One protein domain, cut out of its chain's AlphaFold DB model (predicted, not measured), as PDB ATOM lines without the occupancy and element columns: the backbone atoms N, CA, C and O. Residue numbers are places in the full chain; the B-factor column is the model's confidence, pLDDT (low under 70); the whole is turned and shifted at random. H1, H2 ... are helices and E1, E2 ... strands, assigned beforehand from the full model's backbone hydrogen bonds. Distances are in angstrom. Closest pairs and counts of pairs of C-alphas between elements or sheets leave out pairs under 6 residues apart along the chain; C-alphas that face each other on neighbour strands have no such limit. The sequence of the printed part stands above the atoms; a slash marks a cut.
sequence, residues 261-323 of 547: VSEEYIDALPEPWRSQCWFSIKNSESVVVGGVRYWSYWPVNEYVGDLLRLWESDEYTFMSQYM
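AT A GLANCE: This is residues 261 to 323 of the 547 residues of the protein "Phage protein" of Yersinia frederiksenii (UniProt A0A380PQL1). A small two-stranded hairpin, E1 and E2, stands in the middle of an elongated domain, with a helical hairpin of H1 and H2 towards one end and the helices H3 and H4 towards the other. H3 begins near both strands, and H4 turns back from the far end of H3; the first two printed residues, 261 to 262, are paired beside E2. The printed part has 63 residues, with four named helices and two named strands in the order H1, H2, E1, E2, H3, H4. The sheet has the order E1 - E2 and is antiparallel, and the class is mixed, helices and strands. The whole is compact, with a radius of gyration of the C-alphas of 11.8 A, and spans 34 by 22 by 20 A.

IN THESE COORDINATES: H1 is residues 263 to 268, 8.6 A from first to last C-alpha, and begins at C-alpha 263 (246.063, 199.690, 386.024). H2 is residues 273 to 281, 12.4 A long. E1 is residues 286 to 289, 10.0 A, and E2 is residues 292 to 296, 13.4 A, with C-alpha 292 at (246.470, 191.708, 383.582). H3, residues 304 to 313, measures 14.4 A. H4, residues 315 to 322, measures 9.7 A and ends at C-alpha 322 (256.598, 199.367, 372.495).

HOW THE PARTS SIT: Residues 261 to 262 make a short antiparallel pairing with residues 294 to 295 of E2. H1 and H2 form a helical hairpin: they touch, closest at the C-alphas of Ile 266 and Arg 274, 5.5 A, and run opposite ways at a shallow tilt of 23 degrees. The closest C-alphas of H2 and E2 are those of Ile 281 and Trp 295, 6.7 A. E1 and E2 form a hairpin, antiparallel at 139 degrees, with N 287 and O 294 at 2.9 A and N 294 and O 287 at 2.8 A, within hydrogen-bond range. The closest C-alphas of E2 and H3 are those of Ser 296 and Val 304, 5.0 A. H3 and H4 only just touch, with 3 pairs of C-alphas within 8 A, and only at the corner by their link. Their closest C-alphas are those of Trp 311 and Phe 318, 5.3 A, and they run opposite ways at a steep tilt of 44 degrees. H1 and H2 are each apart from H3 and H4. In H1, H2, H3 and H4 every O i to N i+4 pair is within hydrogen-bond range.

THE WHOLE: The two C-alphas farthest apart are those of Glu 271 and Ser 313, 34.5 A. The printed part has no cut. The link from E2 to H3 is short, with 7 residues; the other links are tight. The mean pLDDT of the printed part is 90.3, and residues 312 to 314 and residue 316 are under 70.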
ATOM      1  N   VAL A 261     249.127 200.302 378.515       97.62
ATOM      2  CA  VAL A 261     249.063 200.765 379.906       97.62
ATOM      3  C   VAL A 261     248.189 199.815 380.723       97.62
ATOM      4  O   VAL A 261     247.081 199.484 380.309       97.62
ATOM      5  N   SER A 262     248.701 199.357 381.866       96.06
ATOM      6  CA  SER A 262     247.949 198.585 382.864       96.06
ATOM      7  C   SER A 262     247.432 199.493 383.981       96.06
ATOM      8  O   SER A 262     247.896 200.625 384.124       96.06
ATOM      9  N   GLU A 263     246.521 198.986 384.814       94.31
ATOM     10  CA  GLU A 263     246.063 199.690 386.024       94.31
ATOM     11  C   GLU A 263     247.242 200.063 386.936       94.31
ATOM     12  O   GLU A 263     247.387 201.223 387.308       94.31
ATOM     13  N   GLU A 264     248.163 199.123 387.176       93.25
ATOM     14  CA  GLU A 264     249.381 199.361 387.963       93.25
ATOM     15  C   GLU A 264     250.227 200.517 387.403       93.25
ATOM     16  O   GLU A 264     250.709 201.367 388.153       93.25
ATOM     17  N   TYR A 265     250.398 200.582 386.075       95.12
ATOM     18  CA  TYR A 265     251.137 201.679 385.451       95.12
ATOM     19  C   TYR A 265     250.428 203.019 385.666       95.12
ATOM     20  O   TYR A 265     251.079 204.010 385.994       95.12
ATOM     21  N   ILE A 266     249.106 203.052 385.489       97.06
ATOM     22  CA  ILE A 266     248.296 204.264 385.659       97.06
ATOM     23  C   ILE A 266     248.386 204.750 387.108       97.06
ATOM     24  O   ILE A 266     248.655 205.928 387.338       97.06
ATOM     25  N   ASP A 267     248.253 203.852 388.079       96.06
ATOM     26  CA  ASP A 267     248.345 204.177 389.502       96.06
ATOM     27  C   ASP A 267     249.737 204.686 389.895       96.06
ATOM     28  O   ASP A 267     249.858 205.606 390.709       96.06
ATOM     29  N   ALA A 268     250.798 204.178 389.266       95.00
ATOM     30  CA  ALA A 268     252.157 204.665 389.483       95.00
ATOM     31  C   ALA A 268     252.407 206.078 388.915       95.00
ATOM     32  O   ALA A 268     253.356 206.749 389.336       95.00
ATOM     33  N   LEU A 269     251.578 206.570 387.982       95.75
ATOM     34  CA  LEU A 269     251.718 207.930 387.460       95.75
ATOM     35  C   LEU A 269     251.400 208.972 388.548       95.75
ATOM     36  O   LEU A 269     250.422 208.824 389.282       95.75
ATOM     37  N   PRO A 270     252.163 210.077 388.636       94.81
ATOM     38  CA  PRO A 270     251.792 211.197 389.488       94.81
ATOM     39  C   PRO A 270     250.668 212.022 388.847       94.81
ATOM     40  O   PRO A 270     250.507 212.052 387.622       94.81
ATOM     41  N   GLU A 271     249.913 212.753 389.666       96.44
ATOM     42  CA  GLU A 271     248.981 213.757 389.149       96.44
ATOM     43  C   GLU A 271     249.737 214.935 388.504       96.44
ATOM     44  O   GLU A 271     250.835 215.286 388.948       96.44
ATOM     45  N   PRO A 272     249.192 215.556 387.440       97.12
ATOM     46  CA  PRO A 272     247.866 215.323 386.855       97.12
ATOM     47  C   PRO A 272     247.815 214.182 385.812       97.12
ATOM     48  O   PRO A 272     246.819 214.023 385.104       97.12
ATOM     49  N   TRP A 273     248.911 213.439 385.618       97.50
ATOM     50  CA  TRP A 273     249.062 212.506 384.496       97.50
ATOM     51  C   TRP A 273     248.277 211.218 384.675       97.50
ATOM     52  O   TRP A 273     247.745 210.720 383.687       97.50
ATOM     53  N   ARG A 274     248.151 210.726 385.913       97.94
ATOM     54  CA  ARG A 274     247.281 209.594 386.256       97.94
ATOM     55  C   ARG A 274     245.855 209.841 385.789       97.94
ATOM     56  O   ARG A 274     245.347 209.098 384.950       97.94
ATOM     57  N   SER A 275     245.243 210.927 386.266       98.06
ATOM     58  CA  SER A 275     243.879 211.291 385.888       98.06
ATOM     59  C   SER A 275     243.750 211.467 384.374       98.06
ATOM     60  O   SER A 275     242.843 210.914 383.757       98.06
ATOM     61  N   GLN A 276     244.674 212.190 383.739       98.00
ATOM     62  CA  GLN A 276     244.616 212.412 382.291       98.00
ATOM     63  C   GLN A 276     244.766 211.126 381.469       98.00
ATOM     64  O   GLN A 276     244.063 210.979 380.470       98.00
ATOM     65  N   CYS A 277     245.651 210.215 381.878       98.00
ATOM     66  CA  CYS A 277     245.811 208.909 381.249       98.00
ATOM     67  C   CYS A 277     244.508 208.116 381.367       98.00
ATOM     68  O   CYS A 277     243.921 207.758 380.347       98.00
ATOM     69  N   TRP A 278     243.975 207.973 382.584       98.12
ATOM     70  CA  TRP A 278     242.723 207.260 382.823       98.12
ATOM     71  C   TRP A 278     241.555 207.819 382.004       98.12
ATOM     72  O   TRP A 278     240.891 207.084 381.274       98.12
ATOM     73  N   PHE A 279     241.324 209.136 382.041       97.38
ATOM     74  CA  PHE A 279     240.229 209.754 381.286       97.38
ATOM     75  C   PHE A 279     240.366 209.598 379.769       97.38
ATOM     76  O   PHE A 279     239.347 209.630 379.081       97.38
ATOM     77  N   SER A 280     241.585 209.421 379.253       96.25
ATOM     78  CA  SER A 280     241.819 209.208 377.821       96.25
ATOM     79  C   SER A 280     241.540 207.778 377.344       96.25
ATOM     80  O   SER A 280     241.283 207.598 376.158       96.25
ATOM     81  N   ILE A 281     241.554 206.785 378.244       96.75
ATOM     82  CA  ILE A 281     241.469 205.358 377.879       96.75
ATOM     83  C   ILE A 281     240.270 204.619 378.487       96.75
ATOM     84  O   ILE A 281     239.877 203.581 377.978       96.75
ATOM     85  N   LYS A 282     239.658 205.127 379.566       95.94
ATOM     86  CA  LYS A 282     238.659 204.381 380.363       95.94
ATOM     87  C   LYS A 282     237.449 203.849 379.581       95.94
ATOM     88  O   LYS A 282     236.806 202.907 380.023       95.94
ATOM     89  N   ASN A 283     237.127 204.482 378.451       96.56
ATOM     90  CA  ASN A 283     236.007 204.119 377.580       96.56
ATOM     91  C   ASN A 283     236.464 203.422 376.283       96.56
ATOM     92  O   ASN A 283     235.639 203.210 375.398       96.56
ATOM     93  N   SER A 284     237.760 203.139 376.123       97.44
ATOM     94  CA  SER A 284     238.282 202.419 374.963       97.44
ATOM     95  C   SER A 284     238.290 200.913 375.204       97.44
ATOM     96  O   SER A 284     238.178 200.439 376.336       97.44
ATOM     97  N   GLU A 285     238.479 200.159 374.126       97.56
ATOM     98  CA  GLU A 285     238.717 198.723 374.197       97.56
ATOM     99  C   GLU A 285     239.985 198.408 375.009       97.56
ATOM    100  O   GLU A 285     240.944 199.191 375.040       97.56
ATOM    101  N   SER A 286     239.965 197.253 375.672       97.12
ATOM    102  CA  SER A 286     241.064 196.709 376.468       97.12
ATOM    103  C   SER A 286     241.260 195.234 376.151       97.12
ATOM    104  O   SER A 286     240.284 194.538 375.875       97.12
ATOM    105  N   VAL A 287     242.481 194.742 376.308       90.38
ATOM    106  CA  VAL A 287     242.833 193.320 376.189       90.38
ATOM    107  C   VAL A 287     243.316 192.783 377.533       90.38
ATOM    108  O   VAL A 287     243.732 193.552 378.399       90.38
ATOM    109  N   VAL A 288     243.257 191.467 377.732       87.12
ATOM    110  CA  VAL A 288     243.776 190.810 378.941       87.12
ATOM    111  C   VAL A 288     244.886 189.851 378.540       87.12
ATOM    112  O   VAL A 288     244.656 188.950 377.742       87.12
ATOM    113  N   VAL A 289     246.073 190.032 379.116       76.81
ATOM    114  CA  VAL A 289     247.245 189.180 378.882       76.81
ATOM    115  C   VAL A 289     247.786 188.742 380.234       76.81
ATOM    116  O   VAL A 289     248.041 189.576 381.101       76.81
ATOM    117  N   GLY A 290     247.910 187.430 380.457       74.25
ATOM    118  CA  GLY A 290     248.422 186.890 381.725       74.25
ATOM    119  C   GLY A 290     247.615 187.315 382.961       74.25
ATOM    120  O   GLY A 290     248.186 187.519 384.026       74.25
ATOM    121  N   GLY A 291     246.300 187.515 382.817       79.62
ATOM    122  CA  GLY A 291     245.425 187.994 383.896       79.62
ATOM    123  C   GLY A 291     245.496 189.502 384.169       79.62
ATOM    124  O   GLY A 291     244.726 189.997 384.988       79.62
ATOM    125  N   VAL A 292     246.356 190.248 383.467       84.50
ATOM    126  CA  VAL A 292     246.470 191.708 383.582       84.50
ATOM    127  C   VAL A 292     245.723 192.376 382.433       84.50
ATOM    128  O   VAL A 292     245.873 191.998 381.270       84.50
ATOM    129  N   ARG A 293     244.903 193.379 382.756       93.81
ATOM    130  CA  ARG A 293     244.178 194.181 381.767       93.81
ATOM    131  C   ARG A 293     245.053 195.320 381.247       93.81
ATOM    132  O   ARG A 293     245.685 196.028 382.029       93.81
ATOM    133  N   TYR A 294     245.027 195.512 379.933       96.50
ATOM    134  CA  TYR A 294     245.779 196.534 379.221       96.50
ATOM    135  C   TYR A 294     244.885 197.346 378.289       96.50
ATOM    136  O   TYR A 294     244.014 196.802 377.611       96.50
ATOM    137  N   TRP A 295     245.170 198.639 378.189       98.50
ATOM    138  CA  TRP A 295     244.615 199.535 377.176       98.50
ATOM    139  C   TRP A 295     245.733 200.062 376.284       98.50
ATOM    140  O   TRP A 295     246.877 200.188 376.723       98.50
ATOM    141  N   SER A 296     245.396 200.449 375.055       98.06
ATOM    142  CA  SER A 296     246.285 201.298 374.259       98.06
ATOM    143  C   SER A 296     246.516 202.626 374.981       98.06
ATOM    144  O   SER A 296     245.572 203.262 375.450       98.06
ATOM    145  N   TYR A 297     247.768 203.082 375.045       97.44
ATOM    146  CA  TYR A 297     248.102 204.388 375.616       97.44
ATOM    147  C   TYR A 297     247.514 205.557 374.813       97.44
ATOM    148  O   TYR A 297     247.411 206.671 375.339       97.44
ATOM    149  N   TRP A 298     247.162 205.318 373.542       97.25
ATOM    150  CA  TRP A 298     246.623 206.308 372.618       97.25
ATOM    151  C   TRP A 298     245.557 205.698 371.686       97.25
ATOM    152  O   TRP A 298     245.795 205.553 370.489       97.25
ATOM    153  N   PRO A 299     244.349 205.390 372.198       96.19
ATOM    154  CA  PRO A 299     243.344 204.605 371.465       96.19
ATOM    155  C   PRO A 299     242.872 205.207 370.134       96.19
ATOM    156  O   PRO A 299     242.390 204.488 369.270       96.19
ATOM    157  N   VAL A 300     242.996 206.528 369.967       93.56
ATOM    158  CA  VAL A 300     242.632 207.232 368.723       93.56
ATOM    159  C   VAL A 300     243.637 206.964 367.593       93.56
ATOM    160  O   VAL A 300     243.277 207.093 366.430       93.56
ATOM    161  N   ASN A 301     244.882 206.611 367.925       93.81
ATOM    162  CA  ASN A 301     245.966 206.412 366.959       93.81
ATOM    163  C   ASN A 301     246.461 204.959 366.895       93.81
ATOM    164  O   ASN A 301     246.969 204.536 365.867       93.81
ATOM    165  N   GLU A 302     246.335 204.207 367.988       93.94
ATOM    166  CA  GLU A 302     246.883 202.857 368.132       93.94
ATOM    167  C   GLU A 302     245.786 201.901 368.598       93.94
ATOM    168  O   GLU A 302     245.310 201.998 369.737       93.94
ATOM    169  N   TYR A 303     245.387 200.972 367.727       96.56
ATOM    170  CA  TYR A 303     244.383 199.970 368.066       96.56
ATOM    171  C   TYR A 303     244.975 198.900 368.993       96.56
ATOM    172  O   TYR A 303     245.998 198.284 368.701       96.56
ATOM    173  N   VAL A 304     244.305 198.644 370.120       97.06
ATOM    174  CA  VAL A 304     244.792 197.711 371.146       97.06
ATOM    175  C   VAL A 304     244.939 196.272 370.627       97.06
ATOM    176  O   VAL A 304     245.869 195.577 371.031       97.06
ATOM    177  N   GLY A 305     244.082 195.836 369.697       89.75
ATOM    178  CA  GLY A 305     244.171 194.503 369.100       89.75
ATOM    179  C   GLY A 305     245.379 194.331 368.175       89.75
ATOM    180  O   GLY A 305     245.947 193.242 368.113       89.75
ATOM    181  N   ASP A 306     245.813 195.393 367.492       92.12
ATOM    182  CA  ASP A 306     247.018 195.368 366.648       92.12
ATOM    183  C   ASP A 306     248.277 195.308 367.512       92.12
ATOM    184  O   ASP A 306     249.182 194.523 367.234       92.12
ATOM    185  N   LEU A 307     248.296 196.071 368.611       92.94
ATOM    186  CA  LEU A 307     249.359 196.001 369.611       92.94
ATOM    187  C   LEU A 307     249.468 194.597 370.223       92.94
ATOM    188  O   LEU A 307     250.579 194.111 370.420       92.94
ATOM    189  N   LEU A 308     248.338 193.926 370.484       85.69
ATOM    190  CA  LEU A 308     248.336 192.548 370.980       85.69
ATOM    191  C   LEU A 308     248.916 191.568 369.949       85.69
ATOM    192  O   LEU A 308     249.804 190.794 370.294       85.69
ATOM    193  N   ARG A 309     248.486 191.635 368.682       75.38
ATOM    194  CA  ARG A 309     249.046 190.775 367.622       75.38
ATOM    195  C   ARG A 309     250.543 191.005 367.430       75.38
ATOM    196  O   ARG A 309     251.285 190.057 367.188       75.38
ATOM    197  N   LEU A 310     250.995 192.252 367.563       76.56
ATOM    198  CA  LEU A 310     252.414 192.573 367.493       76.56
ATOM    199  C   LEU A 310     253.191 191.961 368.664       76.56
ATOM    200  O   LEU A 310     254.243 191.367 368.431       76.56
ATOM    201  N   TRP A 311     252.658 192.045 369.890       78.75
ATOM    202  CA  TRP A 311     253.226 191.369 371.061       78.75
ATOM    203  C   TRP A 311     253.364 189.864 370.809       78.75
ATOM    204  O   TRP A 311     254.456 189.323 370.957       78.75
ATOM    205  N   GLU A 312     252.300 189.198 370.366       66.25
ATOM    206  CA  GLU A 312     252.309 187.752 370.110       66.25
ATOM    207  C   GLU A 312     253.303 187.345 369.007       66.25
ATOM    208  O   GLU A 312     253.914 186.279 369.092       66.25
ATOM    209  N   SER A 313     253.499 188.196 367.993       62.59
ATOM    210  CA  SER A 313     254.409 187.917 366.874       62.59
ATOM    211  C   SER A 313     255.895 188.065 367.218       62.59
ATOM    212  O   SER A 313     256.712 187.257 366.776       62.59
ATOM    213  N   ASP A 314     256.256 189.083 368.002       68.69
ATOM    214  CA  ASP A 314     257.639 189.401 368.357       68.69
ATOM    215  C   ASP A 314     257.680 190.063 369.740       68.69
ATOM    216  O   ASP A 314     257.799 191.284 369.889       68.69
ATOM    217  N   GLU A 315     257.573 189.230 370.779       72.44
ATOM    218  CA  GLU A 315     257.582 189.685 372.170       72.44
ATOM    219  C   GLU A 315     258.853 190.477 372.499       72.44
ATOM    220  O   GLU A 315     258.783 191.472 373.218       72.44
ATOM    221  N   TYR A 316     260.018 190.088 371.975       69.31
ATOM    222  CA  TYR A 316     261.270 190.779 372.283       69.31
ATOM    223  C   TYR A 316     261.249 192.226 371.781       69.31
ATOM    224  O   TYR A 316     261.500 193.169 372.550       69.31
ATOM    225  N   THR A 317     260.932 192.409 370.498       75.31
ATOM    226  CA  THR A 317     260.841 193.736 369.890       75.31
ATOM    227  C   THR A 317     259.702 194.527 370.508       75.31
ATOM    228  O   THR A 317     259.874 195.716 370.776       75.31
ATOM    229  N   PHE A 318     258.569 193.891 370.807       82.81
ATOM    230  CA  PHE A 318     257.441 194.548 371.457       82.81
ATOM    231  C   PHE A 318     257.803 195.050 372.860       82.81
ATOM    232  O   PHE A 318     257.624 196.230 373.176       82.81
ATOM    233  N   MET A 319     258.392 194.196 373.697       81.94
ATOM    234  CA  MET A 319     258.792 194.563 375.055       81.94
ATOM    235  C   MET A 319     259.845 195.675 375.048       81.94
ATOM    236  O   MET A 319     259.781 196.603 375.858       81.94
ATOM    237  N   SER A 320     260.769 195.636 374.090       83.38
ATOM    238  CA  SER A 320     261.778 196.677 373.904       83.38
ATOM    239  C   SER A 320     261.162 197.975 373.372       83.38
ATOM    240  O   SER A 320     261.110 198.971 374.091       83.38
ATOM    241  N   GLN A 321     260.650 197.974 372.144       89.56
ATOM    242  CA  GLN A 321     260.278 199.183 371.408       89.56
ATOM    243  C   GLN A 321     258.918 199.756 371.774       89.56
ATOM    244  O   GLN A 321     258.744 200.966 371.654       89.56
ATOM    245  N   TYR A 322     257.963 198.931 372.200       95.06
ATOM    246  CA  TYR A 322     256.598 199.367 372.495       95.06
ATOM    247  C   TYR A 322     256.390 199.504 373.999       95.06
ATOM    248  O   TYR A 322     255.956 200.557 374.461       95.06
ATOM    249  N   MET A 323     256.794 198.518 374.799       93.38
ATOM    250  CA  MET A 323     256.664 198.595 376.261       93.38
ATOM    251  C   MET A 323     257.781 199.391 376.943       93.38
ATOM    252  O   MET A 323     257.673 199.675 378.134       93.38
TER     253      MET A 323